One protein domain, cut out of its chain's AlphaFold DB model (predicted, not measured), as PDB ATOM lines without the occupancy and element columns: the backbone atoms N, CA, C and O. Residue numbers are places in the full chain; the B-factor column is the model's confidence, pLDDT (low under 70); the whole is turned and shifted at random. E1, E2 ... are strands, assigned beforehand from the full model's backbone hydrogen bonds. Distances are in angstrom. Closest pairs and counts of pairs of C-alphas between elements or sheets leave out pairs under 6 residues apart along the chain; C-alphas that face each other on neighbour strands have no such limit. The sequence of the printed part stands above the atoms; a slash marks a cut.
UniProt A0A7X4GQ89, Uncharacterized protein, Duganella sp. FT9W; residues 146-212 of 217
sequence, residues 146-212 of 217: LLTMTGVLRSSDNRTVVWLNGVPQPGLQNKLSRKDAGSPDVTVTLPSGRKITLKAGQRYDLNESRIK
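What this domain is: This is residues 146 to 212 of the 217 residues of an uncharacterized protein of Duganella sp. FT9W (UniProt A0A7X4GQ89). A small, uneven sandwich: a twisted five-stranded sheet, with long E1 in its middle, is partly covered on one face by the two-stranded hairpin E4 E5, its strands crossed at 49 degrees to the sheet's. The 67 printed residues hold seven named strands, E1 to E7 in chain order, and no named helix: all strand. The antiparallel sheets run E3 E2 E1 E6 E7 and E4 E5. The whole is compact, radius of gyration of the C-alphas 11.6 A, yet elongated, spanning 37 by 21 by 19 A.

Where its parts are: Find C-alpha 146 at (-46.653, -7.935, 44.922); from there E1 runs 23.8 A to residue 154. Next come E2, residues 160 to 164, 12.8 A, and E3, 167 to 169, 6.2 A. Look on to E4, 185 to 189, 13.2 A, and E5, 195 to 199, 13.3 A. E6, 202 to 205, spans 10.0 A; E7, 210 to 212, spans 6.3 A and ends at C-alpha 212, (-37.919, -11.872, 41.423).

How they stand to each other: E1, E2 and E3 form a meander, each strand the antiparallel neighbour of the one before: see N 161 and O 153, 2.8 A, then N 169 and O 162, 2.8 A. E1's pairing is staggered: residues 146 to 148 pair with E6, 149 to 154 with E2. Find N 147 and O 204 at 2.8 A; hairpin E6 E7 has N 212 and O 203 at 2.8 A. In hairpin E4 E5, N 186 and O 198 are 2.8 A apart. Between the sheets, the closest C-alphas of E1 and E5, Met 149 and Leu 198, are 7.0 A apart.

The domain as a whole: The farthest C-alphas, Asp 157 and Glu 208, are 37.5 A apart. The printed part has no cut; its one long link, E3 to E4, has 15 residues. Low confidence includes residues 170 to 185; the printed part's mean pLDDT is 72.2.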
ATOM      1  N   LEU A 146     -47.340  -7.322  46.043       65.06
ATOM      2  CA  LEU A 146     -46.653  -7.935  44.922       65.06
ATOM      3  C   LEU A 146     -47.157  -7.275  43.639       65.06
ATOM      4  O   LEU A 146     -48.349  -7.313  43.326       65.06
ATOM      5  N   LEU A 147     -46.245  -6.650  42.901       76.25
ATOM      6  CA  LEU A 147     -46.506  -6.079  41.591       76.25
ATOM      7  C   LEU A 147     -45.861  -6.972  40.529       76.25
ATOM      8  O   LEU A 147     -44.661  -6.916  40.284       76.25
ATOM      9  N   THR A 148     -46.663  -7.812  39.893       79.56
ATOM     10  CA  THR A 148     -46.243  -8.761  38.860       79.56
ATOM     11  C   THR A 148     -46.558  -8.202  37.483       79.56
ATOM     12  O   THR A 148     -47.708  -7.859  37.208       79.56
ATOM     13  N   MET A 149     -45.570  -8.137  36.587       82.62
ATOM     14  CA  MET A 149     -45.832  -7.795  35.192       82.62
ATOM     15  C   MET A 149     -46.189  -9.054  34.403       82.62
ATOM     16  O   MET A 149     -45.317  -9.800  33.965       82.62
ATOM     17  N   THR A 150     -47.491  -9.288  34.238       80.69
ATOM     18  CA  THR A 150     -48.049 -10.506  33.630       80.69
ATOM     19  C   THR A 150     -47.766 -10.586  32.132       80.69
ATOM     20  O   THR A 150     -47.609 -11.672  31.586       80.69
ATOM     21  N   GLY A 151     -47.694  -9.443  31.448       74.69
ATOM     22  CA  GLY A 151     -47.426  -9.428  30.017       74.69
ATOM     23  C   GLY A 151     -47.477  -8.041  29.404       74.69
ATOM     24  O   GLY A 151     -47.917  -7.068  30.016       74.69
ATOM     25  N   VAL A 152     -47.022  -7.960  28.158       78.50
ATOM     26  CA  VAL A 152     -47.054  -6.737  27.362       78.50
ATOM     27  C   VAL A 152     -47.680  -7.076  26.019       78.50
ATOM     28  O   VAL A 152     -47.118  -7.843  25.242       78.50
ATOM     29  N   LEU A 153     -48.855  -6.512  25.750       78.94
ATOM     30  CA  LEU A 153     -49.538  -6.679  24.477       78.94
ATOM     31  C   LEU A 153     -49.197  -5.495  23.578       78.94
ATOM     32  O   LEU A 153     -49.545  -4.354  23.881       78.94
ATOM     33  N   ARG A 154     -48.530  -5.768  22.459       77.62
ATOM     34  CA  ARG A 154     -48.307  -4.790  21.394       77.62
ATOM     35  C   ARG A 154     -49.361  -4.998  20.318       77.62
ATOM     36  O   ARG A 154     -49.409  -6.047  19.688       77.62
ATOM     37  N   SER A 155     -50.204  -3.997  20.123       73.44
ATOM     38  CA  SER A 155     -51.112  -3.938  18.989       73.44
ATOM     39  C   SER A 155     -50.332  -3.530  17.735       73.44
ATOM     40  O   SER A 155     -49.362  -2.772  17.822       73.44
ATOM     41  N   SER A 156     -50.760  -4.009  16.568       74.06
ATOM     42  CA  SER A 156     -50.201  -3.624  15.261       74.06
ATOM     43  C   SER A 156     -50.302  -2.116  14.991       74.06
ATOM     44  O   SER A 156     -49.506  -1.568  14.237       74.06
ATOM     45  N   ASP A 157     -51.218  -1.437  15.681       75.69
ATOM     46  CA  ASP A 157     -51.457   0.010  15.657       75.69
ATOM     47  C   ASP A 157     -50.466   0.819  16.532       75.69
ATOM     48  O   ASP A 157     -50.772   1.903  17.016       75.69
ATOM     49  N   ASN A 158     -49.280   0.278  16.829       71.44
ATOM     50  CA  ASN A 158     -48.274   0.877  17.726       71.44
ATOM     51  C   ASN A 158     -48.732   1.158  19.176       71.44
ATOM     52  O   ASN A 158     -47.989   1.774  19.945       71.44
ATOM     53  N   ARG A 159     -49.906   0.674  19.595       75.00
ATOM     54  CA  ARG A 159     -50.368   0.745  20.989       75.00
ATOM     55  C   ARG A 159     -49.769  -0.390  21.814       75.00
ATOM     56  O   ARG A 159     -49.878  -1.551  21.427       75.00
ATOM     57  N   THR A 160     -49.197  -0.069  22.973       73.62
ATOM     58  CA  THR A 160     -48.681  -1.073  23.916       73.62
ATOM     59  C   THR A 160     -49.470  -1.033  25.216       73.62
ATOM     60  O   THR A 160     -49.501  -0.004  25.883       73.62
ATOM     61  N   VAL A 161     -50.085  -2.153  25.590       78.50
ATOM     62  CA  VAL A 161     -50.816  -2.318  26.852       78.50
ATOM     63  C   VAL A 161     -49.996  -3.211  27.771       78.50
ATOM     64  O   VAL A 161     -49.691  -4.355  27.430       78.50
ATOM     65  N   VAL A 162     -49.633  -2.687  28.938       82.12
ATOM     66  CA  VAL A 162     -48.929  -3.449  29.974       82.12
ATOM     67  C   VAL A 162     -49.957  -4.050  30.919       82.12
ATOM     68  O   VAL A 162     -50.860  -3.350  31.367       82.12
ATOM     69  N   TRP A 163     -49.815  -5.330  31.236       81.69
ATOM     70  CA  TRP A 163     -50.630  -6.013  32.233       81.69
ATOM     71  C   TRP A 163     -49.849  -6.085  33.543       81.69
ATOM     72  O   TRP A 163     -48.829  -6.772  33.623       81.69
ATOM     73  N   LEU A 164     -50.317  -5.362  34.561       82.25
ATOM     74  CA  LEU A 164     -49.772  -5.405  35.919       82.25
ATOM     75  C   LEU A 164     -50.802  -6.075  36.823       82.25
ATOM     76  O   LEU A 164     -51.942  -5.622  36.885       82.25
ATOM     77  N   ASN A 165     -50.415  -7.146  37.515       81.81
ATOM     78  CA  ASN A 165     -51.302  -7.939  38.372       81.81
ATOM     79  C   ASN A 165     -52.581  -8.407  37.652       81.81
ATOM     80  O   ASN A 165     -53.663  -8.393  38.230       81.81
ATOM     81  N   GLY A 166     -52.479  -8.764  36.366       77.62
ATOM     82  CA  GLY A 166     -53.641  -9.137  35.550       77.62
ATOM     83  C   GLY A 166     -54.576  -7.977  35.186       77.62
ATOM     84  O   GLY A 166     -55.589  -8.202  34.531       77.62
ATOM     85  N   VAL A 167     -54.237  -6.738  35.549       81.12
ATOM     86  CA  VAL A 167     -54.999  -5.538  35.192       81.12
ATOM     87  C   VAL A 167     -54.321  -4.842  34.009       81.12
ATOM     88  O   VAL A 167     -53.127  -4.526  34.093       81.12
ATOM     89  N   PRO A 168     -55.042  -4.572  32.904       79.06
ATOM     90  CA  PRO A 168     -54.498  -3.793  31.805       79.06
ATOM     91  C   PRO A 168     -54.288  -2.349  32.267       79.06
ATOM     92  O   PRO A 168     -55.191  -1.719  32.812       79.06
ATOM     93  N   GLN A 169     -53.094  -1.817  32.030       74.56
ATOM     94  CA  GLN A 169     -52.695  -0.459  32.387       74.56
ATOM     95  C   GLN A 169     -52.550   0.394  31.117       74.56
ATOM     96  O   GLN A 169     -51.433   0.578  30.612       74.56
ATOM     97  N   PRO A 170     -53.669   0.898  30.557       59.47
ATOM     98  CA  PRO A 170     -53.641   1.861  29.465       59.47
ATOM     99  C   PRO A 170     -53.092   3.187  30.009       59.47
ATOM    100  O   PRO A 170     -53.766   3.904  30.738       59.47
ATOM    101  N   GLY A 171     -51.834   3.501  29.705       59.62
ATOM    102  CA  GLY A 171     -51.174   4.727  30.170       59.62
ATOM    103  C   GLY A 171     -49.667   4.599  30.377       59.62
ATOM    104  O   GLY A 171     -48.942   5.576  30.189       59.62
ATOM    105  N   LEU A 172     -49.152   3.394  30.660       60.62
ATOM    106  CA  LEU A 172     -47.698   3.163  30.755       60.62
ATOM    107  C   LEU A 172     -46.992   3.112  29.387       60.62
ATOM    108  O   LEU A 172     -45.762   3.113  29.329       60.62
ATOM    109  N   GLN A 173     -47.754   3.170  28.288       55.50
ATOM    110  CA  GLN A 173     -47.245   3.249  26.913       55.50
ATOM    111  C   GLN A 173     -46.192   4.341  26.680       55.50
ATOM    112  O   GLN A 173     -45.280   4.127  25.888       55.50
ATOM    113  N   ASN A 174     -46.267   5.474  27.389       48.53
ATOM    114  CA  ASN A 174     -45.355   6.603  27.175       48.53
ATOM    115  C   ASN A 174     -44.021   6.495  27.948       48.53
ATOM    116  O   ASN A 174     -43.179   7.382  27.847       48.53
ATOM    117  N   LYS A 175     -43.834   5.443  28.760       55.25
ATOM    118  CA  LYS A 175     -42.599   5.197  29.539       55.25
ATOM    119  C   LYS A 175     -41.903   3.882  29.195       55.25
ATOM    120  O   LYS A 175     -40.862   3.576  29.766       55.25
ATOM    121  N   LEU A 176     -42.471   3.117  28.270       61.47
ATOM    122  CA  LEU A 176     -41.833   1.957  27.672       61.47
ATOM    123  C   LEU A 176     -40.749   2.439  26.706       61.47
ATOM    124  O   LEU A 176     -41.048   2.892  25.599       61.47
ATOM    125  N   SER A 177     -39.485   2.364  27.116       56.62
ATOM    126  CA  SER A 177     -38.373   2.673  26.218       56.62
ATOM    127  C   SER A 177     -38.340   1.632  25.096       56.62
ATOM    128  O   SER A 177     -37.980   0.482  25.318       56.62
ATOM    129  N   ARG A 178     -38.678   2.041  23.865       53.31
ATOM    130  CA  ARG A 178     -38.656   1.223  22.627       53.31
ATOM    131  C   ARG A 178     -37.250   0.697  22.255       53.31
ATOM    132  O   ARG A 178     -37.067   0.171  21.164       53.31
ATOM    133  N   LYS A 179     -36.237   0.888  23.105       52.81
ATOM    134  CA  LYS A 179     -34.833   0.631  22.760       52.81
ATOM    135  C   LYS A 179     -34.512  -0.862  22.621       52.81
ATOM    136  O   LYS A 179     -33.583  -1.185  21.895       52.81
ATOM    137  N   ASP A 180     -35.333  -1.746  23.187       52.16
ATOM    138  CA  ASP A 180     -35.131  -3.194  23.114       52.16
ATOM    139  C   ASP A 180     -36.375  -3.912  22.570       52.16
ATOM    140  O   ASP A 180     -37.369  -4.139  23.261       52.16
ATOM    141  N   ALA A 181     -36.329  -4.280  21.288       51.97
ATOM    142  CA  ALA A 181     -37.396  -5.017  20.606       51.97
ATOM    143  C   ALA A 181     -37.574  -6.464  21.119       51.97
ATOM    144  O   ALA A 181     -38.526  -7.128  20.709       51.97
ATOM    145  N   GLY A 182     -36.694  -6.935  22.014       55.81
ATOM    146  CA  GLY A 182     -36.733  -8.271  22.614       55.81
ATOM    147  C   GLY A 182     -37.227  -8.328  24.066       55.81
ATOM    148  O   GLY A 182     -37.546  -9.413  24.544       55.81
ATOM    149  N   SER A 183     -37.306  -7.208  24.796       60.41
ATOM    150  CA  SER A 183     -37.738  -7.188  26.206       60.41
ATOM    151  C   SER A 183     -38.195  -5.786  26.631       60.41
ATOM    152  O   SER A 183     -37.351  -4.940  26.905       60.41
ATOM    153  N   PRO A 184     -39.506  -5.501  26.706       67.38
ATOM    154  CA  PRO A 184     -39.977  -4.193  27.149       67.38
ATOM    155  C   PRO A 184     -39.678  -3.968  28.641       67.38
ATOM    156  O   PRO A 184     -40.201  -4.681  29.499       67.38
ATOM    157  N   ASP A 185     -38.862  -2.954  28.936       69.69
ATOM    158  CA  ASP A 185     -38.641  -2.408  30.278       69.69
ATOM    159  C   ASP A 185     -39.743  -1.395  30.632       69.69
ATOM    160  O   ASP A 185     -39.914  -0.374  29.958       69.69
ATOM    161  N   VAL A 186     -40.493  -1.655  31.705       75.38
ATOM    162  CA  VAL A 186     -41.571  -0.787  32.202       75.38
ATOM    163  C   VAL A 186     -41.145  -0.104  33.491       75.38
ATOM    164  O   VAL A 186     -40.957  -0.762  34.510       75.38
ATOM    165  N   THR A 187     -41.076   1.229  33.493       79.19
ATOM    166  CA  THR A 187     -40.909   1.988  34.740       79.19
ATOM    167  C   THR A 187     -42.255   2.203  35.438       79.19
ATOM    168  O   THR A 187     -43.067   3.011  34.982       79.19
ATOM    169  N   VAL A 188     -42.479   1.532  36.570       75.12
ATOM    170  CA  VAL A 188     -43.663   1.707  37.424       75.12
ATOM    171  C   VAL A 188     -43.326   2.593  38.621       75.12
ATOM    172  O   VAL A 188     -42.286   2.429  39.255       75.12
ATOM    173  N   THR A 189     -44.207   3.546  38.934       78.81
ATOM    174  CA  THR A 189     -44.122   4.327  40.178       78.81
ATOM    175  C   THR A 189     -44.946   3.616  41.242       78.81
ATOM    176  O   THR A 189     -46.149   3.441  41.083       78.81
ATOM    177  N   LEU A 190     -44.275   3.164  42.290       75.62
ATOM    178  CA  LEU A 190     -44.868   2.463  43.417       75.62
ATOM    179  C   LEU A 190     -45.625   3.441  44.329       75.62
ATOM    180  O   LEU A 190     -45.290   4.627  44.358       75.62
ATOM    181  N   PRO A 191     -46.569   2.954  45.155       59.72
ATOM    182  CA  PRO A 191     -47.225   3.774  46.180       59.72
ATOM    183  C   PRO A 191     -46.242   4.331  47.224       59.72
ATOM    184  O   PRO A 191     -46.547   5.303  47.902       59.72
ATOM    185  N   SER A 192     -45.030   3.771  47.309       69.12
ATOM    186  CA  SER A 192     -43.919   4.313  48.097       69.12
ATOM    187  C   SER A 192     -43.246   5.548  47.470       69.12
ATOM    188  O   SER A 192     -42.270   6.051  48.016       69.12
ATOM    189  N   GLY A 193     -43.693   6.005  46.294       73.38
ATOM    190  CA  GLY A 193     -43.067   7.085  45.519       73.38
ATOM    191  C   GLY A 193     -41.807   6.661  44.753       73.38
ATOM    192  O   GLY A 193     -41.267   7.431  43.958       73.38
ATOM    193  N   ARG A 194     -41.338   5.422  44.949       75.75
ATOM    194  CA  ARG A 194     -40.160   4.870  44.271       75.75
ATOM    195  C   ARG A 194     -40.508   4.444  42.848       75.75
ATOM    196  O   ARG A 194     -41.568   3.876  42.599       75.75
ATOM    197  N   LYS A 195     -39.592   4.681  41.909       81.12
ATOM    198  CA  LYS A 195     -39.698   4.188  40.531       81.12
ATOM    199  C   LYS A 195     -38.900   2.900  40.399       81.12
ATOM    200  O   LYS A 195     -37.728   2.876  40.764       81.12
ATOM    201  N   ILE A 196     -39.526   1.860  39.870       80.06
ATOM    202  CA  ILE A 196     -38.884   0.579  39.580       80.06
ATOM    203  C   ILE A 196     -39.006   0.273  38.101       80.06
ATOM    204  O   ILE A 196     -40.021   0.599  37.493       80.06
ATOM    205  N   THR A 197     -37.988  -0.356  37.532       83.31
ATOM    206  CA  THR A 197     -38.044  -0.864  36.163       83.31
ATOM    207  C   THR A 197     -38.280  -2.365  36.225       83.31
ATOM    208  O   THR A 197     -37.498  -3.086  36.838       83.31
ATOM    209  N   LEU A 198     -39.381  -2.813  35.633       82.62
ATOM    210  CA  LEU A 198     -39.789  -4.208  35.537       82.62
ATOM    211  C   LEU A 198     -39.597  -4.691  34.102       82.62
ATOM    212  O   LEU A 198     -40.084  -4.047  33.172       82.62
ATOM    213  N   LYS A 199     -38.932  -5.836  33.923       81.12
ATOM    214  CA  LYS A 199     -38.875  -6.530  32.628       81.12
ATOM    215  C   LYS A 199     -40.056  -7.472  32.460       81.12
ATOM    216  O   LYS A 199     -40.632  -7.939  33.443       81.12
ATOM    217  N   ALA A 200     -40.422  -7.762  31.211       76.56
ATOM    218  CA  ALA A 200     -41.448  -8.763  30.917       76.56
ATOM    219  C   ALA A 200     -41.095 -10.095  31.593       76.56
ATOM    220  O   ALA A 200     -39.968 -10.562  31.457       76.56
ATOM    221  N   GLY A 201     -42.040 -10.667  32.346       74.31
ATOM    222  CA  GLY A 201     -41.799 -11.877  33.136       74.31
ATOM    223  C   GLY A 201     -41.148 -11.643  34.505       74.31
ATOM    224  O   GLY A 201     -40.809 -12.607  35.178       74.31
ATOM    225  N   GLN A 202     -40.984 -10.397  34.959       83.19
ATOM    226  CA  GLN A 202     -40.529 -10.101  36.319       83.19
ATOM    227  C   GLN A 202     -41.685  -9.721  37.248       83.19
ATOM    228  O   GLN A 202     -42.683  -9.110  36.849       83.19
ATOM    229  N   ARG A 203     -41.506 -10.042  38.529       80.25
ATOM    230  CA  ARG A 203     -42.366  -9.608  39.631       80.25
ATOM    231  C   ARG A 203     -41.561  -8.792  40.627       80.25
ATOM    232  O   ARG A 203     -40.424  -9.121  40.939       80.25
ATOM    233  N   TYR A 204     -42.149  -7.719  41.121       79.56
ATOM    234  CA  TYR A 204     -41.576  -6.894  42.166       79.56
ATOM    235  C   TYR A 204     -42.319  -7.131  43.469       79.56
ATOM    236  O   TYR A 204     -43.520  -6.869  43.551       79.56
ATOM    237  N   ASP A 205     -41.603  -7.601  44.484       79.25
ATOM    238  CA  ASP A 205     -42.127  -7.685  45.839       79.25
ATOM    239  C   ASP A 205     -41.899  -6.352  46.564       79.25
ATOM    240  O   ASP A 205     -40.775  -5.859  46.691       79.25
ATOM    241  N   LEU A 206     -42.993  -5.742  47.004       74.94
ATOM    242  CA  LEU A 206     -43.052  -4.458  47.692       74.94
ATOM    243  C   LEU A 206     -42.609  -4.576  49.160       74.94
ATOM    244  O   LEU A 206     -42.153  -3.577  49.713       74.94
ATOM    245  N   ASN A 207     -42.702  -5.766  49.774       68.19
ATOM    246  CA  ASN A 207     -42.246  -6.021  51.147       68.19
ATOM    247  C   ASN A 207     -40.730  -6.230  51.181       68.19
ATOM    248  O   ASN A 207     -40.035  -5.645  52.007       68.19
ATOM    249  N   GLU A 208     -40.210  -7.030  50.252       72.50
ATOM    250  CA  GLU A 208     -38.779  -7.345  50.161       72.50
ATOM    251  C   GLU A 208     -37.998  -6.292  49.362       72.50
ATOM    252  O   GLU A 208     -36.766  -6.297  49.341       72.50
ATOM    253  N   SER A 209     -38.705  -5.381  48.678       69.62
ATOM    254  CA  SER A 209     -38.134  -4.427  47.722       69.62
ATOM    255  C   SER A 209     -37.260  -5.093  46.647       69.62
ATOM    256  O   SER A 209     -36.331  -4.464  46.131       69.62
ATOM    257  N   ARG A 210     -37.542  -6.357  46.309       75.31
ATOM    258  CA  ARG A 210     -36.721  -7.192  45.427       75.31
ATOM    259  C   ARG A 210     -37.501  -7.572  44.170       75.31
ATOM    260  O   ARG A 210     -38.687  -7.887  44.218       75.31
ATOM    261  N   ILE A 211     -36.813  -7.540  43.030       77.38
ATOM    262  CA  ILE A 211     -37.318  -8.085  41.767       77.38
ATOM    263  C   ILE A 211     -37.015  -9.586  41.766       77.38
ATOM    264  O   ILE A 211     -35.855  -9.969  41.914       77.38
ATOM    265  N   LYS A 212     -38.041 -10.423  41.614       77.56
ATOM    266  CA  LYS A 212     -37.919 -11.872  41.423       77.56
ATOM    267  C   LYS A 212     -38.318 -12.225  39.995       77.56
ATOM    268  O   LYS A 212     -39.164 -11.555  39.393       77.56
TER     269      LYS A 212